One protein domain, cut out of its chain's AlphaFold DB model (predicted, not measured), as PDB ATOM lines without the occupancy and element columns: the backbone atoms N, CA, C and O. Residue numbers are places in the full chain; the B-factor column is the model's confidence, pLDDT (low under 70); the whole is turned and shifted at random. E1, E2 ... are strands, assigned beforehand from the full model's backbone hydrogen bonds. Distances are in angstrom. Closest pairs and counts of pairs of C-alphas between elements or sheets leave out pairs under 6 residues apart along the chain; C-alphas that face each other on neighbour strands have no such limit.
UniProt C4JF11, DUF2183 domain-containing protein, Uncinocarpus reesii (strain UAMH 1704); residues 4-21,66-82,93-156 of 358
ATOM      1  N   TYR A   4      32.405  45.775  -1.242       95.88
ATOM      2  CA  TYR A   4      31.525  44.620  -1.409       95.88
ATOM      3  C   TYR A   4      30.431  44.897  -2.444       95.88
ATOM      4  O   TYR A   4      29.963  46.031  -2.587       95.88
ATOM      5  N   ALA A   5      30.039  43.855  -3.173       96.00
ATOM      6  CA  ALA A   5      28.949  43.881  -4.135       96.00
ATOM      7  C   ALA A   5      27.868  42.870  -3.776       96.00
ATOM      8  O   ALA A   5      28.170  41.760  -3.322       96.00
ATOM      9  N   ASN A   6      26.621  43.247  -4.025       95.75
ATOM     10  CA  ASN A   6      25.468  42.372  -3.923       95.75
ATOM     11  C   ASN A   6      24.916  42.022  -5.308       95.75
ATOM     12  O   ASN A   6      25.134  42.728  -6.292       95.75
ATOM     13  N   TRP A   7      24.208  40.902  -5.381       94.50
ATOM     14  CA  TRP A   7      23.538  40.444  -6.591       94.50
ATOM     15  C   TRP A   7      22.046  40.781  -6.520       94.50
ATOM     16  O   TRP A   7      21.382  40.412  -5.552       94.50
ATOM     17  N   THR A   8      21.517  41.464  -7.536       89.56
ATOM     18  CA  THR A   8      20.109  41.913  -7.607       89.56
ATOM     19  C   THR A   8      19.299  41.084  -8.613       89.56
ATOM     20  O   THR A   8      18.623  41.627  -9.491       89.56
ATOM     21  N   ASP A   9      19.457  39.761  -8.550       83.31
ATOM     22  CA  ASP A   9      18.876  38.732  -9.436       83.31
ATOM     23  C   ASP A   9      19.343  38.757 -10.904       83.31
ATOM     24  O   ASP A   9      19.426  37.705 -11.532       83.31
ATOM     25  N   HIS A  10      19.734  39.921 -11.423       87.69
ATOM     26  CA  HIS A  10      20.099  40.129 -12.827       87.69
ATOM     27  C   HIS A  10      21.534  40.624 -13.014       87.69
ATOM     28  O   HIS A  10      22.096  40.492 -14.099       87.69
ATOM     29  N   SER A  11      22.114  41.256 -11.991       92.94
ATOM     30  CA  SER A  11      23.441  41.852 -12.092       92.94
ATOM     31  C   SER A  11      24.111  42.039 -10.735       92.94
ATOM     32  O   SER A  11      23.456  42.079  -9.690       92.94
ATOM     33  N   TRP A  12      25.431  42.199 -10.773       94.38
ATOM     34  CA  TRP A  12      26.242  42.616  -9.639       94.38
ATOM     35  C   TRP A  12      26.197  44.138  -9.478       94.38
ATOM     36  O   TRP A  12      26.505  44.881 -10.414       94.38
ATOM     37  N   TYR A  13      25.866  44.594  -8.274       95.62
ATOM     38  CA  TYR A  13      25.927  45.990  -7.854       95.62
ATOM     39  C   TYR A  13      27.035  46.158  -6.822       95.62
ATOM     40  O   TYR A  13      26.971  45.600  -5.731       95.62
ATOM     41  N   LEU A  14      28.067  46.923  -7.167       95.75
ATOM     42  CA  LEU A  14      29.222  47.161  -6.307       95.75
ATOM     43  C   LEU A  14      29.105  48.518  -5.620       95.75
ATOM     44  O   LEU A  14      28.785  49.523  -6.265       95.75
ATOM     45  N   ARG A  15      29.408  48.550  -4.320       95.69
ATOM     46  CA  ARG A  15      29.538  49.791  -3.559       95.69
ATOM     47  C   ARG A  15      30.914  50.410  -3.764       95.69
ATOM     48  O   ARG A  15      31.914  49.899  -3.267       95.69
ATOM     49  N   PHE A  16      30.956  51.567  -4.403       93.38
ATOM     50  CA  PHE A  16      32.147  52.396  -4.494       93.38
ATOM     51  C   PHE A  16      32.174  53.380  -3.337       93.38
ATOM     52  O   PHE A  16      31.404  54.337  -3.310       93.38
ATOM     53  N   ARG A  17      33.100  53.157  -2.403       91.56
ATOM     54  CA  ARG A  17      33.305  54.014  -1.236       91.56
ATOM     55  C   ARG A  17      34.776  54.331  -1.010       91.56
ATOM     56  O   ARG A  17      35.643  53.467  -1.190       91.56
ATOM     57  N   GLY A  18      35.038  55.560  -0.591       90.31
ATOM     58  CA  GLY A  18      36.332  55.996  -0.088       90.31
ATOM     59  C   GLY A  18      36.424  57.512  -0.024       90.31
ATOM     60  O   GLY A  18      35.427  58.218  -0.170       90.31
ATOM     61  N   TYR A  19      37.649  57.993   0.144       88.75
ATOM     62  CA  TYR A  19      37.976  59.409   0.099       88.75
ATOM     63  C   TYR A  19      39.235  59.622  -0.738       88.75
ATOM     64  O   TYR A  19      40.149  58.794  -0.735       88.75
ATOM     65  N   LEU A  20      39.260  60.710  -1.502       90.94
ATOM     66  CA  LEU A  20      40.375  61.061  -2.367       90.94
ATOM     67  C   LEU A  20      41.261  62.112  -1.701       90.94
ATOM     68  O   LEU A  20      40.802  63.181  -1.287       90.94
ATOM     69  N   PHE A  21      42.557  61.830  -1.677       90.31
ATOM     70  CA  PHE A  21      43.569  62.716  -1.128       90.31
ATOM     71  C   PHE A  21      44.892  62.577  -1.885       90.31
ATOM     72  O   PHE A  21      45.111  61.611  -2.614       90.31
ATOM     73  N   LYS A  66      40.865  66.103  -1.776       92.69
ATOM     74  CA  LYS A  66      40.588  66.416  -3.187       92.69
ATOM     75  C   LYS A  66      39.086  66.521  -3.471       92.69
ATOM     76  O   LYS A  66      38.481  65.545  -3.928       92.69
ATOM     77  N   PRO A  67      38.481  67.693  -3.221       94.75
ATOM     78  CA  PRO A  67      37.078  67.925  -3.527       94.75
ATOM     79  C   PRO A  67      36.823  68.130  -5.020       94.75
ATOM     80  O   PRO A  67      37.731  68.485  -5.770       94.75
ATOM     81  N   ASN A  68      35.563  67.967  -5.434       95.31
ATOM     82  CA  ASN A  68      35.072  68.250  -6.785       95.31
ATOM     83  C   ASN A  68      35.770  67.452  -7.904       95.31
ATOM     84  O   ASN A  68      35.840  67.894  -9.051       95.31
ATOM     85  N   MET A  69      36.267  66.255  -7.589       94.69
ATOM     86  CA  MET A  69      36.938  65.379  -8.548       94.69
ATOM     87  C   MET A  69      35.956  64.391  -9.170       94.69
ATOM     88  O   MET A  69      35.145  63.777  -8.474       94.69
ATOM     89  N   ARG A  70      36.056  64.189 -10.488       94.56
ATOM     90  CA  ARG A  70      35.315  63.138 -11.194       94.56
ATOM     91  C   ARG A  70      36.110  61.839 -11.167       94.56
ATOM     92  O   ARG A  70      37.209  61.758 -11.718       94.56
ATOM     93  N   LEU A  71      35.520  60.819 -10.556       94.06
ATOM     94  CA  LEU A  71      36.126  59.502 -10.429       94.06
ATOM     95  C   LEU A  71      35.576  58.525 -11.458       94.06
ATOM     96  O   LEU A  71      34.433  58.625 -11.911       94.06
ATOM     97  N   SER A  72      36.407  57.557 -11.808       92.75
ATOM     98  CA  SER A  72      36.019  56.435 -12.644       92.75
ATOM     99  C   SER A  72      36.889  55.215 -12.360       92.75
ATOM    100  O   SER A  72      38.015  55.358 -11.878       92.75
ATOM    101  N   TRP A  73      36.372  54.028 -12.667       91.06
ATOM    102  CA  TRP A  73      37.021  52.751 -12.396       91.06
ATOM    103  C   TRP A  73      36.937  51.817 -13.589       91.06
ATOM    104  O   TRP A  73      35.910  51.759 -14.260       91.06
ATOM    105  N   ARG A  74      38.000  51.052 -13.823       87.75
ATOM    106  CA  ARG A  74      38.065  50.028 -14.870       87.75
ATOM    107  C   ARG A  74      38.393  48.681 -14.249       87.75
ATOM    108  O   ARG A  74      39.249  48.614 -13.368       87.75
ATOM    109  N   LEU A  75      37.725  47.629 -14.712       85.62
ATOM    110  CA  LEU A  75      38.037  46.266 -14.296       85.62
ATOM    111  C   LEU A  75      39.434  45.881 -14.801       85.62
ATOM    112  O   LEU A  75      39.767  46.120 -15.965       85.62
ATOM    113  N   LEU A  76      40.246  45.289 -13.930       79.69
ATOM    114  CA  LEU A  76      41.521  44.700 -14.314       79.69
ATOM    115  C   LEU A  76      41.326  43.229 -14.704       79.69
ATOM    116  O   LEU A  76      40.718  42.487 -13.931       79.69
ATOM    117  N   PRO A  77      41.877  42.783 -15.848       67.81
ATOM    118  CA  PRO A  77      41.850  41.376 -16.225       67.81
ATOM    119  C   PRO A  77      42.551  40.499 -15.184       67.81
ATOM    120  O   PRO A  77      43.568  40.893 -14.595       67.81
ATOM    121  N   LYS A  78      42.054  39.274 -15.009       60.38
ATOM    122  CA  LYS A  78      42.693  38.256 -14.167       60.38
ATOM    123  C   LYS A  78      44.140  38.020 -14.641       60.38
ATOM    124  O   LYS A  78      44.364  37.636 -15.782       60.38
ATOM    125  N   GLY A  79      45.124  38.295 -13.775       53.47
ATOM    126  CA  GLY A  79      46.563  38.194 -14.091       53.47
ATOM    127  C   GLY A  79      47.258  39.503 -14.508       53.47
ATOM    128  O   GLY A  79      48.465  39.509 -14.729       53.47
ATOM    129  N   GLY A  80      46.551  40.638 -14.567       44.00
ATOM    130  CA  GLY A  80      47.093  41.933 -15.014       44.00
ATOM    131  C   GLY A  80      48.061  42.660 -14.064       44.00
ATOM    132  O   GLY A  80      48.485  43.767 -14.380       44.00
ATOM    133  N   LEU A  81      48.433  42.068 -12.922       45.66
ATOM    134  CA  LEU A  81      49.431  42.630 -11.993       45.66
ATOM    135  C   LEU A  81      50.884  42.267 -12.367       45.66
ATOM    136  O   LEU A  81      51.810  42.525 -11.596       45.66
ATOM    137  N   HIS A  82      51.126  41.677 -13.544       37.16
ATOM    138  CA  HIS A  82      52.488  41.415 -14.005       37.16
ATOM    139  C   HIS A  82      53.221  42.720 -14.348       37.16
ATOM    140  O   HIS A  82      52.888  43.398 -15.317       37.16
ATOM    141  N   TRP A  93      44.474  50.992 -25.929       40.25
ATOM    142  CA  TRP A  93      43.453  50.928 -24.894       40.25
ATOM    143  C   TRP A  93      42.168  50.349 -25.501       40.25
ATOM    144  O   TRP A  93      41.713  50.869 -26.523       40.25
ATOM    145  N   PRO A  94      41.556  49.306 -24.910       40.22
ATOM    146  CA  PRO A  94      40.237  48.871 -25.346       40.22
ATOM    147  C   PRO A  94      39.203  49.997 -25.123       40.22
ATOM    148  O   PRO A  94      39.412  50.873 -24.276       40.22
ATOM    149  N   PRO A  95      38.101  50.016 -25.895       43.38
ATOM    150  CA  PRO A  95      37.146  51.122 -25.921       43.38
ATOM    151  C   PRO A  95      36.463  51.382 -24.565       43.38
ATOM    152  O   PRO A  95      36.368  50.510 -23.707       43.38
ATOM    153  N   VAL A  96      35.911  52.592 -24.420       49.69
ATOM    154  CA  VAL A  96      35.257  53.202 -23.235       49.69
ATOM    155  C   VAL A  96      34.121  52.363 -22.600       49.69
ATOM    156  O   VAL A  96      33.643  52.699 -21.521       49.69
ATOM    157  N   LYS A  97      33.705  51.245 -23.210       54.44
ATOM    158  CA  LYS A  97      32.615  50.377 -22.725       54.44
ATOM    159  C   LYS A  97      32.883  49.686 -21.377       54.44
ATOM    160  O   LYS A  97      31.924  49.253 -20.753       54.44
ATOM    161  N   ASN A  98      34.127  49.648 -20.890       72.50
ATOM    162  CA  ASN A  98      34.498  48.910 -19.671       72.50
ATOM    163  C   ASN A  98      34.869  49.822 -18.483       72.50
ATOM    164  O   ASN A  98      35.873  49.597 -17.801       72.50
ATOM    165  N   GLN A  99      34.090  50.880 -18.238       85.38
ATOM    166  CA  GLN A  99      34.373  51.844 -17.173       85.38
ATOM    167  C   GLN A  99      33.123  52.216 -16.366       85.38
ATOM    168  O   GLN A  99      32.096  52.591 -16.923       85.38
ATOM    169  N   VAL A 100      33.241  52.188 -15.037       90.50
ATOM    170  CA  VAL A 100      32.306  52.857 -14.124       90.50
ATOM    171  C   VAL A 100      32.696  54.322 -14.029       90.50
ATOM    172  O   VAL A 100      33.858  54.627 -13.770       90.50
ATOM    173  N   ILE A 101      31.738  55.233 -14.158       91.62
ATOM    174  CA  ILE A 101      31.930  56.655 -13.857       91.62
ATOM    175  C   ILE A 101      31.118  56.977 -12.604       91.62
ATOM    176  O   ILE A 101      29.957  56.579 -12.505       91.62
ATOM    177  N   ALA A 102      31.723  57.680 -11.642       94.31
ATOM    178  CA  ALA A 102      30.998  58.135 -10.462       94.31
ATOM    179  C   ALA A 102      29.835  59.052 -10.880       94.31
ATOM    180  O   ALA A 102      30.048  59.961 -11.690       94.31
ATOM    181  N   PRO A 103      28.627  58.863 -10.319       94.31
ATOM    182  CA  PRO A 103      27.474  59.695 -10.657       94.31
ATOM    183  C   PRO A 103      27.667  61.147 -10.205       94.31
ATOM    184  O   PRO A 103      27.202  62.070 -10.867       94.31
ATOM    185  N   ASN A 104      28.399  61.344  -9.107       94.75
ATOM    186  CA  ASN A 104      28.675  62.642  -8.509       94.75
ATOM    187  C   ASN A 104      30.183  62.884  -8.409       94.75
ATOM    188  O   ASN A 104      30.984  61.946  -8.398       94.75
ATOM    189  N   LEU A 105      30.560  64.158  -8.305       95.81
ATOM    190  CA  LEU A 105      31.916  64.541  -7.921       95.81
ATOM    191  C   LEU A 105      32.171  64.178  -6.450       95.81
ATOM    192  O   LEU A 105      31.229  64.046  -5.664       95.81
ATOM    193  N   THR A 106      33.443  64.046  -6.073       94.44
ATOM    194  CA  THR A 106      33.819  63.958  -4.657       94.44
ATOM    195  C   THR A 106      33.352  65.200  -3.899       94.44
ATOM    196  O   THR A 106      33.342  66.310  -4.440       94.44
ATOM    197  N   ASP A 107      32.950  65.024  -2.641       92.94
ATOM    198  CA  ASP A 107      32.474  66.143  -1.823       92.94
ATOM    199  C   ASP A 107      33.617  67.035  -1.307       92.94
ATOM    200  O   ASP A 107      34.777  66.860  -1.666       92.94
ATOM    201  N   PHE A 108      33.301  68.004  -0.444       91.44
ATOM    202  CA  PHE A 108      34.265  68.992   0.055       91.44
ATOM    203  C   PHE A 108      35.463  68.405   0.833       91.44
ATOM    204  O   PHE A 108      36.455  69.112   1.009       91.44
ATOM    205  N   VAL A 109      35.404  67.143   1.278       89.81
ATOM    206  CA  VAL A 109      36.537  66.430   1.902       89.81
ATOM    207  C   VAL A 109      37.109  65.325   1.013       89.81
ATOM    208  O   VAL A 109      37.994  64.589   1.438       89.81
ATOM    209  N   GLY A 110      36.651  65.218  -0.232       91.56
ATOM    210  CA  GLY A 110      37.092  64.184  -1.157       91.56
ATOM    211  C   GLY A 110      36.336  62.859  -1.026       91.56
ATOM    212  O   GLY A 110      36.707  61.910  -1.718       91.56
ATOM    213  N   ASP A 111      35.288  62.762  -0.204       91.88
ATOM    214  CA  ASP A 111      34.558  61.506  -0.002       91.88
ATOM    215  C   ASP A 111      33.607  61.198  -1.167       91.88
ATOM    216  O   ASP A 111      32.925  62.079  -1.705       91.88
ATOM    217  N   TYR A 112      33.436  59.907  -1.442       92.69
ATOM    218  CA  TYR A 112      32.432  59.349  -2.348       92.69
ATOM    219  C   TYR A 112      31.852  58.049  -1.765       92.69
ATOM    220  O   TYR A 112      32.553  57.284  -1.105       92.69
ATOM    221  N   ASP A 113      30.557  57.815  -1.974       93.31
ATOM    222  CA  ASP A 113      29.859  56.590  -1.556       93.31
ATOM    223  C   ASP A 113      28.627  56.402  -2.448       93.31
ATOM    224  O   ASP A 113      27.735  57.254  -2.445       93.31
ATOM    225  N   PHE A 114      28.606  55.357  -3.272       93.81
ATOM    226  CA  PHE A 114      27.465  55.026  -4.124       93.81
ATOM    227  C   PHE A 114      27.504  53.557  -4.552       93.81
ATOM    228  O   PHE A 114      28.570  52.953  -4.657       93.81
ATOM    229  N   PHE A 115      26.338  52.993  -4.857       94.94
ATOM    230  CA  PHE A 115      26.226  51.699  -5.526       94.94
ATOM    231  C   PHE A 115      26.030  51.900  -7.022       94.94
ATOM    232  O   PHE A 115      25.358  52.838  -7.448       94.94
ATOM    233  N   THR A 116      26.588  51.001  -7.826       94.62
ATOM    234  CA  THR A 116      26.306  50.968  -9.262       94.62
ATOM    235  C   THR A 116      26.421  49.561  -9.820       94.62
ATOM    236  O   THR A 116      27.135  48.713  -9.279       94.62
ATOM    237  N   ASN A 117      25.715  49.335 -10.921       93.06
ATOM    238  CA  ASN A 117      25.760  48.094 -11.667       93.06
ATOM    239  C   ASN A 117      27.140  47.940 -12.327       93.06
ATOM    240  O   ASN A 117      27.581  48.824 -13.063       93.06
ATOM    241  N   ILE A 118      27.802  46.811 -12.077       91.50
ATOM    242  CA  ILE A 118      29.074  46.452 -12.709       91.50
ATOM    243  C   ILE A 118      28.967  45.223 -13.610       91.50
ATOM    244  O   ILE A 118      29.959  44.872 -14.230       91.50
ATOM    245  N   GLY A 119      27.803  44.574 -13.716       85.38
ATOM    246  CA  GLY A 119      27.654  43.317 -14.459       85.38
ATOM    247  C   GLY A 119      28.076  43.410 -15.921       85.38
ATOM    248  O   GLY A 119      28.727  42.502 -16.418       85.38
ATOM    249  N   GLY A 120      27.814  44.543 -16.577       82.00
ATOM    250  CA  GLY A 120      28.266  44.784 -17.953       82.00
ATOM    251  C   GLY A 120      29.783  44.964 -18.115       82.00
ATOM    252  O   GLY A 120      30.255  45.071 -19.240       82.00
ATOM    253  N   LEU A 121      30.536  45.036 -17.016       81.38
ATOM    254  CA  LEU A 121      31.995  45.187 -17.008       81.38
ATOM    255  C   LEU A 121      32.724  43.878 -16.734       81.38
ATOM    256  O   LEU A 121      33.939  43.831 -16.913       81.38
ATOM    257  N   LEU A 122      32.013  42.879 -16.215       82.31
ATOM    258  CA  LEU A 122      32.597  41.639 -15.731       82.31
ATOM    259  C   LEU A 122      33.024  40.755 -16.900       82.31
ATOM    260  O   LEU A 122      32.398  40.760 -17.955       82.31
ATOM    261  N   ASP A 123      34.118  40.024 -16.701       79.31
ATOM    262  CA  ASP A 123      34.567  39.021 -17.659       79.31
ATOM    263  C   ASP A 123      33.693  37.755 -17.588       79.31
ATOM    264  O   ASP A 123      32.975  37.530 -16.612       79.31
ATOM    265  N   ASP A 124      33.794  36.900 -18.610       74.94
ATOM    266  CA  ASP A 124      33.047  35.635 -18.690       74.94
ATOM    267  C   ASP A 124      33.393  34.648 -17.553       74.94
ATOM    268  O   ASP A 124      32.717  33.632 -17.368       74.94
ATOM    269  N   HIS A 125      34.462  34.902 -16.787       79.19
ATOM    270  CA  HIS A 125      34.863  34.063 -15.661       79.19
ATOM    271  C   HIS A 125      34.172  34.451 -14.354       79.19
ATOM    272  O   HIS A 125      34.117  33.615 -13.443       79.19
ATOM    273  N   ILE A 126      33.641  35.671 -14.252       86.88
ATOM    274  CA  ILE A 126      32.811  36.070 -13.122       86.88
ATOM    275  C   ILE A 126      31.399  35.543 -13.323       86.88
ATOM    276  O   ILE A 126      30.685  35.894 -14.260       86.88
ATOM    277  N   ARG A 127      30.970  34.700 -12.390       90.19
ATOM    278  CA  ARG A 127      29.667  34.056 -12.473       90.19
ATOM    279  C   ARG A 127      28.556  34.901 -11.840       90.19
ATOM    280  O   ARG A 127      28.830  35.686 -10.922       90.19
ATOM    281  N   PRO A 128      27.295  34.712 -12.267       91.00
ATOM    282  CA  PRO A 128      26.126  35.253 -11.577       91.00
ATOM    283  C   PRO A 128      26.124  34.906 -10.085       91.00
ATOM    284  O   PRO A 128      26.499  33.797  -9.699       91.00
ATOM    285  N   GLY A 129      25.674  35.831  -9.236       88.75
ATOM    286  CA  GLY A 129      25.721  35.651  -7.780       88.75
ATOM    287  C   GLY A 129      24.853  34.521  -7.238       88.75
ATOM    288  O   GLY A 129      25.121  34.031  -6.153       88.75
ATOM    289  N   ASN A 130      23.854  34.074  -7.995       87.94
ATOM    290  CA  ASN A 130      23.000  32.932  -7.662       87.94
ATOM    291  C   ASN A 130      23.531  31.582  -8.180       87.94
ATOM    292  O   ASN A 130      22.855  30.571  -8.022       87.94
ATOM    293  N   SER A 131      24.696  31.558  -8.834       85.88
ATOM    294  CA  SER A 131      25.251  30.341  -9.450       85.88
ATOM    295  C   SER A 131      26.372  29.684  -8.641       85.88
ATOM    296  O   SER A 131      26.765  28.558  -8.943       85.88
ATOM    297  N   LEU A 132      26.914  30.390  -7.646       76.75
ATOM    298  CA  LEU A 132      27.982  29.921  -6.773       76.75
ATOM    299  C   LEU A 132      27.715  30.375  -5.343       76.75
ATOM    300  O   LEU A 132      27.315  31.513  -5.114       76.75
ATOM    301  N   ASP A 133      28.082  29.514  -4.402       80.38
ATOM    302  CA  ASP A 133      28.087  29.817  -2.973       80.38
ATOM    303  C   ASP A 133      29.403  30.469  -2.512       80.38
ATOM    304  O   ASP A 133      29.548  30.845  -1.359       80.38
ATOM    305  N   ASN A 134      30.385  30.644  -3.397       86.44
ATOM    306  CA  ASN A 134      31.684  31.204  -3.024       86.44
ATOM    307  C   ASN A 134      31.793  32.687  -3.396       86.44
ATOM    308  O   ASN A 134      31.364  33.114  -4.470       86.44
ATOM    309  N   VAL A 135      32.444  33.460  -2.526       92.12
ATOM    310  CA  VAL A 135      32.793  34.861  -2.790       92.12
ATOM    311  C   VAL A 135      33.770  34.946  -3.965       92.12
ATOM    312  O   VAL A 135      34.783  34.246  -3.995       92.12
ATOM    313  N   GLN A 136      33.483  35.824  -4.927       92.50
ATOM    314  CA  GLN A 136      34.378  36.111  -6.053       92.50
ATOM    315  C   GLN A 136      35.098  37.440  -5.813       92.50
ATOM    316  O   GLN A 136      34.534  38.355  -5.219       92.50
ATOM    317  N   ILE A 137      36.345  37.567  -6.268       91.56
ATOM    318  CA  ILE A 137      37.145  38.784  -6.082       91.56
ATOM    319  C   ILE A 137      37.423  39.412  -7.441       91.56
ATOM    320  O   ILE A 137      37.861  38.733  -8.369       91.56
ATOM    321  N   VAL A 138      37.202  40.720  -7.531       90.31
ATOM    322  CA  VAL A 138      37.552  41.540  -8.692       90.31
ATOM    323  C   VAL A 138      38.420  42.719  -8.268       90.31
ATOM    324  O   VAL A 138      38.356  43.182  -7.129       90.31
ATOM    325  N   HIS A 139      39.228  43.222  -9.198       88.19
ATOM    326  CA  HIS A 139      40.083  44.385  -8.975       88.19
ATOM    327  C   HIS A 139      39.673  45.504  -9.920       88.19
ATOM    328  O   HIS A 139      39.637  45.312 -11.136       88.19
ATOM    329  N   LEU A 140      39.386  46.680  -9.367       87.38
ATOM    330  CA  LEU A 140      39.040  47.854 -10.154       87.38
ATOM    331  C   LEU A 140      40.060  48.964  -9.939       87.38
ATOM    332  O   LEU A 140      40.241  49.457  -8.825       87.38
ATOM    333  N   HIS A 141      40.698  49.384 -11.024       87.12
ATOM    334  CA  HIS A 141      41.660  50.476 -11.011       87.12
ATOM    335  C   HIS A 141      40.944  51.813 -11.199       87.12
ATOM    336  O   HIS A 141      40.173  51.973 -12.150       87.12
ATOM    337  N   SER A 142      41.199  52.772 -10.307       88.94
ATOM    338  CA  SER A 142      40.640  54.120 -10.408       88.94
ATOM    339  C   SER A 142      41.540  55.040 -11.226       88.94
ATOM    340  O   SER A 142      42.755  54.991 -11.091       88.94
ATOM    341  N   ASN A 143      40.954  55.965 -11.989       88.50
ATOM    342  CA  ASN A 143      41.707  57.022 -12.679       88.50
ATOM    343  C   ASN A 143      42.449  57.989 -11.737       88.50
ATOM    344  O   ASN A 143      43.255  58.785 -12.208       88.50
ATOM    345  N   ALA A 144      42.133  57.973 -10.440       84.56
ATOM    346  CA  ALA A 144      42.696  58.882  -9.448       84.56
ATOM    347  C   ALA A 144      43.741  58.220  -8.529       84.56
ATOM    348  O   ALA A 144      44.243  58.868  -7.613       84.56
ATOM    349  N   THR A 145      44.064  56.943  -8.750       75.56
ATOM    350  CA  THR A 145      45.014  56.174  -7.931       75.56
ATOM    351  C   THR A 145      46.202  55.711  -8.767       75.56
ATOM    352  O   THR A 145      46.034  55.359  -9.930       75.56
ATOM    353  N   SER A 146      47.398  55.656  -8.176       66.56
ATOM    354  CA  SER A 146      48.542  54.953  -8.777       66.56
ATOM    355  C   SER A 146      48.296  53.438  -8.855       66.56
ATOM    356  O   SER A 146      47.426  52.921  -8.160       66.56
ATOM    357  N   ASP A 147      49.117  52.707  -9.613       60.09
ATOM    358  CA  ASP A 147      49.056  51.233  -9.697       60.09
ATOM    359  C   ASP A 147      49.387  50.505  -8.372       60.09
ATOM    360  O   ASP A 147      49.232  49.289  -8.268       60.09
ATOM    361  N   VAL A 148      49.827  51.227  -7.339       57.59
ATOM    362  CA  VAL A 148      50.099  50.678  -6.003       57.59
ATOM    363  C   VAL A 148      48.814  50.632  -5.170       57.59
ATOM    364  O   VAL A 148      48.137  51.646  -5.018       57.59
ATOM    365  N   GLY A 149      48.512  49.470  -4.575       63.28
ATOM    366  CA  GLY A 149      47.456  49.339  -3.560       63.28
ATOM    367  C   GLY A 149      46.026  49.245  -4.105       63.28
ATOM    368  O   GLY A 149      45.095  49.742  -3.471       63.28
ATOM    369  N   ILE A 150      45.833  48.622  -5.272       76.00
ATOM    370  CA  ILE A 150      44.505  48.429  -5.874       76.00
ATOM    371  C   ILE A 150      43.657  47.528  -4.959       76.00
ATOM    372  O   ILE A 150      43.999  46.356  -4.777       76.00
ATOM    373  N   PRO A 151      42.561  48.041  -4.369       79.69
ATOM    374  CA  PRO A 151      41.799  47.291  -3.384       79.69
ATOM    375  C   PRO A 151      41.073  46.102  -4.022       79.69
ATOM    376  O   PRO A 151      40.653  46.152  -5.179       79.69
ATOM    377  N   MET A 152      40.894  45.042  -3.236       89.06
ATOM    378  CA  MET A 152      40.018  43.925  -3.589       89.06
ATOM    379  C   MET A 152      38.550  44.340  -3.445       89.06
ATOM    380  O   MET A 152      38.162  44.930  -2.433       89.06
ATOM    381  N   SER A 153      37.729  43.992  -4.429       92.81
ATOM    382  CA  SER A 153      36.272  44.108  -4.358       92.81
ATOM    383  C   SER A 153      35.660  42.712  -4.310       92.81
ATOM    384  O   SER A 153      35.938  41.877  -5.169       92.81
ATOM    385  N   TYR A 154      34.836  42.461  -3.296       95.12
ATOM    386  CA  TYR A 154      34.258  41.152  -3.007       95.12
ATOM    387  C   TYR A 154      32.835  41.074  -3.560       95.12
ATOM    388  O   TYR A 154      31.947  41.799  -3.115       95.12
ATOM    389  N   LEU A 155      32.607  40.193  -4.527       95.38
ATOM    390  CA  LEU A 155      31.283  39.845  -5.028       95.38
ATOM    391  C   LEU A 155      30.729  38.724  -4.151       95.38
ATOM    392  O   LEU A 155      31.128  37.564  -4.272       95.38
ATOM    393  N   VAL A 156      29.866  39.096  -3.212       95.94
ATOM    394  CA  VAL A 156      29.381  38.196  -2.165       95.94
ATOM    395  C   VAL A 156      28.027  37.610  -2.590       95.94
ATOM    396  O   VAL A 156      27.112  38.384  -2.884       95.94
TER     397      VAL A 156
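AT A GLANCE: This is residues 4 to 21, 66 to 82 and 93 to 156 of the 358 residues of the protein "DUF2183 domain-containing protein" of Uncinocarpus reesii (strain UAMH 1704) (UniProt C4JF11). With little regular structure, one curled sheet folds back on itself: E4-E3-E6-E7 face E2-E5, with E1 as the hinge. Seven named strands, E1 to E7 along the chain, hold 37 of 99 printed residues: all strand, no named helix. The sheet, order E4-E3-E6-E7-E1-E2-E5, is mixed. It is compact, radius of gyration of the C-alphas 13.7 A, spanning 41 by 31 by 24 A.

IN THESE COORDINATES: E1, residues 4-7, begins at C-alpha 4 (31.525, 44.620, -1.409). E2 is residues 12-19, 22.7 A long; E3, 72-75; E4, 99-101; E5, 111-117, 19.8 A; E6, 136-142, 19.6 A. E7, residues 152-155, ends at C-alpha 155 (31.283, 39.845, -5.028).

HOW THE PARTS SIT: E1 and E2, a hairpin, are antiparallel, N 6 and O 13 being within hydrogen-bond range at 2.9 A. E7 and E1 are parallel, N 5 and O 154 at 2.8 A.

THE WHOLE: Residues 22-65 and 83-92 are cut out, with C-alpha gaps of 5.2 A and 17.0 A. The link E5 to E6 is long. pLDDT is under 70 at residues 77-82, 93-97 and 146-149.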